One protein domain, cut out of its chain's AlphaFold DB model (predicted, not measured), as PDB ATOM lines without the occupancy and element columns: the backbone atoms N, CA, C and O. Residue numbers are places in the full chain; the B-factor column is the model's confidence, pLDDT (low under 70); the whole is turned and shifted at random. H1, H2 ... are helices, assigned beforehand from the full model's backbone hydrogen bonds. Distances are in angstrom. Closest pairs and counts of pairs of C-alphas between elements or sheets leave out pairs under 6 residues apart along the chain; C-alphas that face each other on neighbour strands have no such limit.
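AT A GLANCE: This is residues 204 to 230 and 342 to 384 of the 1203 residues of an uncharacterized protein of Scleroderma citrinum Foug A (UniProt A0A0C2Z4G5). The long helix H2, with short H5 packed on it, makes one half, and a hairpin of H3 and H4 makes the other; small H1 lies by H2 and H3, and residues 342 to 348 stick out. The 70 printed residues hold five named helices, H1 to H5 in chain order, and no named strand: all helix, compact, radius of gyration of the C-alphas 12.8 A, spans 44, 29 and 16 A.

HOW THE PARTS SIT: H2, residues 213 to 226, touches H5, residues 380 to 383, closest at C-alphas 226 and 383, 5.1 A. H1, residues 204 to 208, only just touches H2, with 3 pairs of C-alphas within 8 A, closest 207 and 219, 5.5 A; of H2, residues 216 to 220 alone take part. H3, residues 350 to 359, and H4, residues 363 to 373, form a helical hairpin, touching at a shallow tilt of 7 degrees, opposite ways; closest C-alphas 357 and 366, 6.2 A. H1 only just touches H3, with 3 pairs within 8 A, closest C-alphas 206 and 355, 6.3 A. H2 and H3 are close but not clearly touching. In H1 to H4 every O i to N i+4 pair is within hydrogen-bond range; H5 is too short for one.

IN THESE COORDINATES: H2 is 19.7 A long, from C-alpha 213 at (268.305, 281.157, 296.564); H4 is 15.0 A, H3 13.9 A, H1 6.3 A and H5 6.0 A, ending at C-alpha 383 (277.428, 294.316, 285.902).

THE WHOLE: Residues 231 to 341 are not printed; C-alphas 230 and 342, the two farthest apart, are 45.5 A apart across the cut. Of the links printed whole, none is long. Residues 228 to 230 and 342 to 348 have pLDDT under 70.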
ATOM      1  N   ALA A 204     272.554 287.125 281.046       82.50
ATOM      2  CA  ALA A 204     271.152 286.709 281.000       82.50
ATOM      3  C   ALA A 204     271.040 285.179 281.095       82.50
ATOM      4  O   ALA A 204     270.487 284.674 282.069       82.50
ATOM      5  N   ALA A 205     271.680 284.448 280.177       84.25
ATOM      6  CA  ALA A 205     271.693 282.982 280.191       84.25
ATOM      7  C   ALA A 205     272.310 282.392 281.482       84.25
ATOM      8  O   ALA A 205     271.868 281.354 281.975       84.25
ATOM      9  N   LEU A 206     273.307 283.067 282.070       84.62
ATOM     10  CA  LEU A 206     273.872 282.682 283.368       84.62
ATOM     11  C   LEU A 206     272.914 282.990 284.541       84.62
ATOM     12  O   LEU A 206     272.956 282.296 285.548       84.62
ATOM     13  N   ALA A 207     272.056 284.010 284.450       84.38
ATOM     14  CA  ALA A 207     271.055 284.292 285.483       84.38
ATOM     15  C   ALA A 207     269.859 283.327 285.418       84.38
ATOM     16  O   ALA A 207     269.372 282.897 286.462       84.38
ATOM     17  N   GLU A 208     269.433 282.943 284.211       86.75
ATOM     18  CA  GLU A 208     268.360 281.962 283.969       86.75
ATOM     19  C   GLU A 208     268.664 280.576 284.551       86.75
ATOM     20  O   GLU A 208     267.742 279.826 284.864       86.75
ATOM     21  N   THR A 209     269.944 280.240 284.735       86.25
ATOM     22  CA  THR A 209     270.378 278.955 285.297       86.25
ATOM     23  C   THR A 209     270.769 279.012 286.769       86.25
ATOM     24  O   THR A 209     271.194 278.001 287.321       86.25
ATOM     25  N   ALA A 210     270.568 280.141 287.456       85.94
ATOM     26  CA  ALA A 210     270.643 280.164 288.912       85.94
ATOM     27  C   ALA A 210     269.607 279.198 289.511       85.94
ATOM     28  O   ALA A 210     268.428 279.306 289.200       85.94
ATOM     29  N   ASN A 211     270.043 278.272 290.375       85.88
ATOM     30  CA  ASN A 211     269.148 277.296 291.026       85.88
ATOM     31  C   ASN A 211     269.119 277.381 292.569       85.88
ATOM     32  O   ASN A 211     268.213 276.838 293.200       85.88
ATOM     33  N   LEU A 212     270.087 278.055 293.206       85.25
ATOM     34  CA  LEU A 212     270.100 278.272 294.662       85.25
ATOM     35  C   LEU A 212     269.578 279.674 295.032       85.25
ATOM     36  O   LEU A 212     269.948 280.648 294.375       85.25
ATOM     37  N   PRO A 213     268.828 279.848 296.143       81.31
ATOM     38  CA  PRO A 213     268.305 281.157 296.564       81.31
ATOM     39  C   PRO A 213     269.367 282.251 296.762       81.31
ATOM     40  O   PRO A 213     269.079 283.433 296.582       81.31
ATOM     41  N   LEU A 214     270.601 281.879 297.123       77.50
ATOM     42  CA  LEU A 214     271.729 282.813 297.220       77.50
ATOM     43  C   LEU A 214     272.262 283.237 295.838       77.50
ATOM     44  O   LEU A 214     272.715 284.374 295.685       77.50
ATOM     45  N   MET A 215     272.182 282.349 294.841       82.94
ATOM     46  CA  MET A 215     272.553 282.642 293.454       82.94
ATOM     47  C   MET A 215     271.521 283.545 292.797       82.94
ATOM     48  O   MET A 215     271.926 284.587 292.293       82.94
ATOM     49  N   HIS A 216     270.222 283.228 292.908       81.75
ATOM     50  CA  HIS A 216     269.137 284.109 292.454       81.75
ATOM     51  C   HIS A 216     269.336 285.527 292.990       81.75
ATOM     52  O   HIS A 216     269.648 286.416 292.213       81.75
ATOM     53  N   ARG A 217     269.371 285.718 294.318       82.50
ATOM     54  CA  ARG A 217     269.582 287.045 294.935       82.50
ATOM     55  C   ARG A 217     270.841 287.773 294.452       82.50
ATOM     56  O   ARG A 217     270.871 288.999 294.459       82.50
ATOM     57  N   THR A 218     271.895 287.045 294.079       82.69
ATOM     58  CA  THR A 218     273.126 287.644 293.539       82.69
ATOM     59  C   THR A 218     272.956 288.041 292.069       82.69
ATOM     60  O   THR A 218     273.445 289.096 291.670       82.69
ATOM     61  N   MET A 219     272.234 287.247 291.278       87.19
ATOM     62  CA  MET A 219     271.937 287.521 289.871       87.19
ATOM     63  C   MET A 219     270.855 288.573 289.680       87.19
ATOM     64  O   MET A 219     271.066 289.493 288.899       87.19
ATOM     65  N   ASP A 220     269.772 288.512 290.450       81.38
ATOM     66  CA  ASP A 220     268.740 289.545 290.542       81.38
ATOM     67  C   ASP A 220     269.394 290.908 290.809       81.38
ATOM     68  O   ASP A 220     269.091 291.894 290.146       81.38
ATOM     69  N   PHE A 221     270.372 290.949 291.723       79.88
ATOM     70  CA  PHE A 221     271.120 292.159 292.057       79.88
ATOM     71  C   PHE A 221     272.119 292.580 290.960       79.88
ATOM     72  O   PHE A 221     272.261 293.772 290.699       79.88
ATOM     73  N   ILE A 222     272.786 291.650 290.266       81.19
ATOM     74  CA  ILE A 222     273.651 291.970 289.109       81.19
ATOM     75  C   ILE A 222     272.826 292.492 287.921       81.19
ATOM     76  O   ILE A 222     273.239 293.449 287.264       81.19
ATOM     77  N   LEU A 223     271.653 291.910 287.662       82.50
ATOM     78  CA  LEU A 223     270.713 292.369 286.643       82.50
ATOM     79  C   LEU A 223     270.115 293.729 287.018       82.50
ATOM     80  O   LEU A 223     270.131 294.627 286.182       82.50
ATOM     81  N   ALA A 224     269.687 293.920 288.270       73.62
ATOM     82  CA  ALA A 224     269.196 295.202 288.771       73.62
ATOM     83  C   ALA A 224     270.275 296.299 288.737       73.62
ATOM     84  O   ALA A 224     269.966 297.432 288.389       73.62
ATOM     85  N   LEU A 225     271.550 295.983 289.007       73.50
ATOM     86  CA  LEU A 225     272.661 296.919 288.788       73.50
ATOM     87  C   LEU A 225     272.853 297.253 287.299       73.50
ATOM     88  O   LEU A 225     273.100 298.407 286.957       73.50
ATOM     89  N   LYS A 226     272.724 296.260 286.408       73.88
ATOM     90  CA  LYS A 226     272.848 296.421 284.948       73.88
ATOM     91  C   LYS A 226     271.702 297.247 284.339       73.88
ATOM     92  O   LYS A 226     271.911 297.892 283.314       73.88
ATOM     93  N   THR A 227     270.515 297.242 284.949       71.12
ATOM     94  CA  THR A 227     269.324 297.999 284.509       71.12
ATOM     95  C   THR A 227     268.947 299.160 285.442       71.12
ATOM     96  O   THR A 227     267.874 299.748 285.282       71.12
ATOM     97  N   ALA A 228     269.821 299.511 286.394       69.69
ATOM     98  CA  ALA A 228     269.534 300.434 287.491       69.69
ATOM     99  C   ALA A 228     268.976 301.781 287.004       69.69
ATOM    100  O   ALA A 228     269.612 302.507 286.237       69.69
ATOM    101  N   SER A 229     267.786 302.138 287.492       65.31
ATOM    102  CA  SER A 229     267.042 303.323 287.063       65.31
ATOM    103  C   SER A 229     266.575 304.150 288.256       65.31
ATOM    104  O   SER A 229     266.203 303.619 289.297       65.31
ATOM    105  N   LEU A 230     266.496 305.471 288.077       63.72
ATOM    106  CA  LEU A 230     265.905 306.387 289.064       63.72
ATOM    107  C   LEU A 230     264.388 306.162 289.271       63.72
ATOM    108  O   LEU A 230     263.803 306.717 290.203       63.72
ATOM    109  N   LEU A 342     302.789 277.616 287.731       69.31
ATOM    110  CA  LEU A 342     301.391 277.905 288.054       69.31
ATOM    111  C   LEU A 342     300.548 278.146 286.788       69.31
ATOM    112  O   LEU A 342     301.010 278.822 285.860       69.31
ATOM    113  N   PRO A 343     299.292 277.660 286.750       64.31
ATOM    114  CA  PRO A 343     298.371 278.012 285.681       64.31
ATOM    115  C   PRO A 343     298.164 279.539 285.674       64.31
ATOM    116  O   PRO A 343     297.956 280.135 286.734       64.31
ATOM    117  N   PRO A 344     298.213 280.208 284.507       57.94
ATOM    118  CA  PRO A 344     298.110 281.660 284.454       57.94
ATOM    119  C   PRO A 344     296.806 282.200 285.054       57.94
ATOM    120  O   PRO A 344     295.728 281.659 284.805       57.94
ATOM    121  N   GLY A 345     296.903 283.319 285.780       54.94
ATOM    122  CA  GLY A 345     295.763 283.972 286.428       54.94
ATOM    123  C   GLY A 345     294.598 284.228 285.464       54.94
ATOM    124  O   GLY A 345     294.731 284.974 284.493       54.94
ATOM    125  N   GLY A 346     293.451 283.606 285.753       60.69
ATOM    126  CA  GLY A 346     292.305 283.543 284.846       60.69
ATOM    127  C   GLY A 346     292.349 282.319 283.937       60.69
ATOM    128  O   GLY A 346     292.803 282.398 282.795       60.69
ATOM    129  N   CYS A 347     291.811 281.200 284.433       54.56
ATOM    130  CA  CYS A 347     291.547 280.033 283.599       54.56
ATOM    131  C   CYS A 347     290.440 280.342 282.576       54.56
ATOM    132  O   CYS A 347     289.472 281.036 282.899       54.56
ATOM    133  N   ALA A 348     290.537 279.767 281.373       59.88
ATOM    134  CA  ALA A 348     289.443 279.766 280.396       59.88
ATOM    135  C   ALA A 348     288.158 279.152 280.993       59.88
ATOM    136  O   ALA A 348     287.047 279.597 280.709       59.88
ATOM    137  N   GLU A 349     288.324 278.199 281.911       70.00
ATOM    138  CA  GLU A 349     287.252 277.556 282.665       70.00
ATOM    139  C   GLU A 349     286.565 278.476 283.683       70.00
ATOM    140  O   GLU A 349     285.549 278.068 284.228       70.00
ATOM    141  N   TYR A 350     287.044 279.700 283.967       78.00
ATOM    142  CA  TYR A 350     286.386 280.579 284.954       78.00
ATOM    143  C   TYR A 350     284.896 280.780 284.627       78.00
ATOM    144  O   TYR A 350     284.047 280.710 285.517       78.00
ATOM    145  N   ALA A 351     284.572 280.972 283.343       78.38
ATOM    146  CA  ALA A 351     283.189 281.068 282.885       78.38
ATOM    147  C   ALA A 351     282.417 279.759 283.114       78.38
ATOM    148  O   ALA A 351     281.288 279.812 283.592       78.38
ATOM    149  N   ASN A 352     283.037 278.606 282.844       83.19
ATOM    150  CA  ASN A 352     282.434 277.274 282.966       83.19
ATOM    151  C   ASN A 352     282.219 276.866 284.433       83.19
ATOM    152  O   ASN A 352     281.167 276.330 284.781       83.19
ATOM    153  N   HIS A 353     283.185 277.144 285.311       85.50
ATOM    154  CA  HIS A 353     283.095 276.915 286.752       85.50
ATOM    155  C   HIS A 353     282.046 277.825 287.391       85.50
ATOM    156  O   HIS A 353     281.245 277.345 288.192       85.50
ATOM    157  N   LEU A 354     281.977 279.096 286.977       86.00
ATOM    158  CA  LEU A 354     280.905 279.993 287.397       86.00
ATOM    159  C   LEU A 354     279.533 279.496 286.910       86.00
ATOM    160  O   LEU A 354     278.611 279.417 287.716       86.00
ATOM    161  N   TRP A 355     279.416 279.091 285.639       85.25
ATOM    162  CA  TRP A 355     278.215 278.453 285.083       85.25
ATOM    163  C   TRP A 355     277.780 277.239 285.901       85.25
ATOM    164  O   TRP A 355     276.628 277.151 286.314       85.25
ATOM    165  N   THR A 356     278.719 276.342 286.198       86.75
ATOM    166  CA  THR A 356     278.480 275.114 286.969       86.75
ATOM    167  C   THR A 356     277.975 275.423 288.378       86.75
ATOM    168  O   THR A 356     277.012 274.815 288.833       86.75
ATOM    169  N   ILE A 357     278.588 276.390 289.066       86.94
ATOM    170  CA  ILE A 357     278.226 276.770 290.440       86.94
ATOM    171  C   ILE A 357     276.888 277.498 290.528       86.94
ATOM    172  O   ILE A 357     276.160 277.314 291.503       86.94
ATOM    173  N   VAL A 358     276.552 278.303 289.523       85.75
ATOM    174  CA  VAL A 358     275.246 278.964 289.432       85.75
ATOM    175  C   VAL A 358     274.151 277.937 289.105       85.75
ATOM    176  O   VAL A 358     273.104 277.947 289.755       85.75
ATOM    177  N   SER A 359     274.458 276.986 288.211       86.75
ATOM    178  CA  SER A 359     273.595 275.863 287.804       86.75
ATOM    179  C   SER A 359     273.305 274.836 288.901       86.75
ATOM    180  O   SER A 359     272.376 274.041 288.753       86.75
ATOM    181  N   MET A 360     274.065 274.801 289.998       87.00
ATOM    182  CA  MET A 360     273.869 273.801 291.051       87.00
ATOM    183  C   MET A 360     272.588 274.041 291.853       87.00
ATOM    184  O   MET A 360     272.363 275.126 292.379       87.00
ATOM    185  N   SER A 361     271.772 272.992 291.986       84.00
ATOM    186  CA  SER A 361     270.489 272.988 292.708       84.00
ATOM    187  C   SER A 361     270.563 272.400 294.124       84.00
ATOM    188  O   SER A 361     269.593 272.465 294.876       84.00
ATOM    189  N   ASN A 362     271.706 271.827 294.510       86.56
ATOM    190  CA  ASN A 362     271.904 271.150 295.790       86.56
ATOM    191  C   ASN A 362     273.033 271.825 296.583       86.56
ATOM    192  O   ASN A 362     274.169 271.894 296.115       86.56
ATOM    193  N   GLN A 363     272.725 272.269 297.805       83.44
ATOM    194  CA  GLN A 363     273.663 272.948 298.707       83.44
ATOM    195  C   GLN A 363     274.950 272.139 298.949       83.44
ATOM    196  O   GLN A 363     276.040 272.691 298.862       83.44
ATOM    197  N   THR A 364     274.854 270.824 299.165       84.12
ATOM    198  CA  THR A 364     276.017 269.950 299.411       84.12
ATOM    199  C   THR A 364     276.883 269.766 298.162       84.12
ATOM    200  O   THR A 364     278.098 269.596 298.267       84.12
ATOM    201  N   GLN A 365     276.285 269.810 296.966       82.88
ATOM    202  CA  GLN A 365     277.041 269.809 295.708       82.88
ATOM    203  C   GLN A 365     277.720 271.164 295.477       82.88
ATOM    204  O   GLN A 365     278.894 271.194 295.113       82.88
ATOM    205  N   TRP A 366     277.021 272.267 295.768       85.00
ATOM    206  CA  TRP A 366     277.590 273.613 295.724       85.00
ATOM    207  C   TRP A 366     278.747 273.779 296.709       85.00
ATOM    208  O   TRP A 366     279.786 274.279 296.305       85.00
ATOM    209  N   ASP A 367     278.635 273.315 297.958       80.69
ATOM    210  CA  ASP A 367     279.728 273.415 298.932       80.69
ATOM    211  C   ASP A 367     280.967 272.626 298.475       80.69
ATOM    212  O   ASP A 367     282.073 273.164 298.514       80.69
ATOM    213  N   ARG A 368     280.789 271.412 297.930       80.88
ATOM    214  CA  ARG A 368     281.887 270.644 297.309       80.88
ATOM    215  C   ARG A 368     282.527 271.389 296.132       80.88
ATOM    216  O   ARG A 368     283.750 271.453 296.047       80.88
ATOM    217  N   GLN A 369     281.729 271.971 295.237       81.31
ATOM    218  CA  GLN A 369     282.246 272.633 294.033       81.31
ATOM    219  C   GLN A 369     282.837 274.022 294.317       81.31
ATOM    220  O   GLN A 369     283.804 274.428 293.671       81.31
ATOM    221  N   LYS A 370     282.311 274.726 295.322       80.88
ATOM    222  CA  LYS A 370     282.878 275.944 295.910       80.88
ATOM    223  C   LYS A 370     284.274 275.674 296.461       80.88
ATOM    224  O   LYS A 370     285.180 276.446 296.176       80.88
ATOM    225  N   THR A 371     284.457 274.568 297.189       75.38
ATOM    226  CA  THR A 371     285.785 274.122 297.638       75.38
ATOM    227  C   THR A 371     286.676 273.785 296.439       75.38
ATOM    228  O   THR A 371     287.741 274.379 296.304       75.38
ATOM    229  N   LYS A 372     286.213 272.941 295.504       74.50
ATOM    230  CA  LYS A 372     287.005 272.498 294.339       74.50
ATOM    231  C   LYS A 372     287.437 273.618 293.376       74.50
ATOM    232  O   LYS A 372     288.456 273.484 292.706       74.50
ATOM    233  N   THR A 373     286.668 274.702 293.255       76.75
ATOM    234  CA  THR A 373     286.940 275.792 292.289       76.75
ATOM    235  C   THR A 373     287.344 277.121 292.936       76.75
ATOM    236  O   THR A 373     287.677 278.068 292.225       76.75
ATOM    237  N   GLY A 374     287.247 277.239 294.264       76.44
ATOM    238  CA  GLY A 374     287.409 278.491 295.009       76.44
ATOM    239  C   GLY A 374     286.297 279.535 294.801       76.44
ATOM    240  O   GLY A 374     286.313 280.583 295.452       76.44
ATOM    241  N   LEU A 375     285.320 279.298 293.916       78.81
ATOM    242  CA  LEU A 375     284.286 280.280 293.579       78.81
ATOM    243  C   LEU A 375     283.072 280.159 294.505       78.81
ATOM    244  O   LEU A 375     282.444 279.113 294.607       78.81
ATOM    245  N   THR A 376     282.691 281.259 295.159       81.69
ATOM    246  CA  THR A 376     281.523 281.282 296.060       81.69
ATOM    247  C   THR A 376     280.243 281.724 295.359       81.69
ATOM    248  O   THR A 376     279.199 281.103 295.544       81.69
ATOM    249  N   LYS A 377     280.298 282.794 294.559       82.38
ATOM    250  CA  LYS A 377     279.155 283.364 293.830       82.38
ATOM    251  C   LYS A 377     279.610 284.321 292.716       82.38
ATOM    252  O   LYS A 377     280.750 284.790 292.764       82.38
ATOM    253  N   PRO A 378     278.731 284.673 291.759       83.62
ATOM    254  CA  PRO A 378     278.976 285.737 290.786       83.62
ATOM    255  C   PRO A 378     279.435 287.054 291.446       83.62
ATOM    256  O   PRO A 378     278.757 287.559 292.347       83.62
ATOM    257  N   PRO A 379     280.572 287.641 291.029       81.62
ATOM    258  CA  PRO A 379     281.029 288.916 291.564       81.62
ATOM    259  C   PRO A 379     280.297 290.092 290.905       81.62
ATOM    260  O   PRO A 379     280.108 290.131 289.689       81.62
ATOM    261  N   LEU A 380     279.956 291.104 291.708       80.75
ATOM    262  CA  LEU A 380     279.154 292.270 291.294       80.75
ATOM    263  C   LEU A 380     279.722 293.035 290.088       80.75
ATOM    264  O   LEU A 380     278.975 293.630 289.317       80.75
ATOM    265  N   ILE A 381     281.043 292.986 289.896       77.31
ATOM    266  CA  ILE A 381     281.749 293.652 288.794       77.31
ATOM    267  C   ILE A 381     281.378 293.107 287.400       77.31
ATOM    268  O   ILE A 381     281.678 293.754 286.398       77.31
ATOM    269  N   LEU A 382     280.673 291.969 287.318       79.50
ATOM    270  CA  LEU A 382     280.054 291.488 286.076       79.50
ATOM    271  C   LEU A 382     278.983 292.445 285.528       79.50
ATOM    272  O   LEU A 382     278.752 292.438 284.323       79.50
ATOM    273  N   ALA A 383     278.375 293.298 286.361       79.25
ATOM    274  CA  ALA A 383     277.428 294.316 285.902       79.25
ATOM    275  C   ALA A 383     278.085 295.441 285.068       79.25
ATOM    276  O   ALA A 383     277.378 296.176 284.378       79.25
ATOM    277  N   LEU A 384     279.419 295.594 285.104       76.88
ATOM    278  CA  LEU A 384     280.114 296.621 284.320       76.88
ATOM    279  C   LEU A 384     280.182 296.251 282.825       76.88
ATOM    280  O   LEU A 384     280.499 295.099 282.501       76.88
TER     281      LEU A 384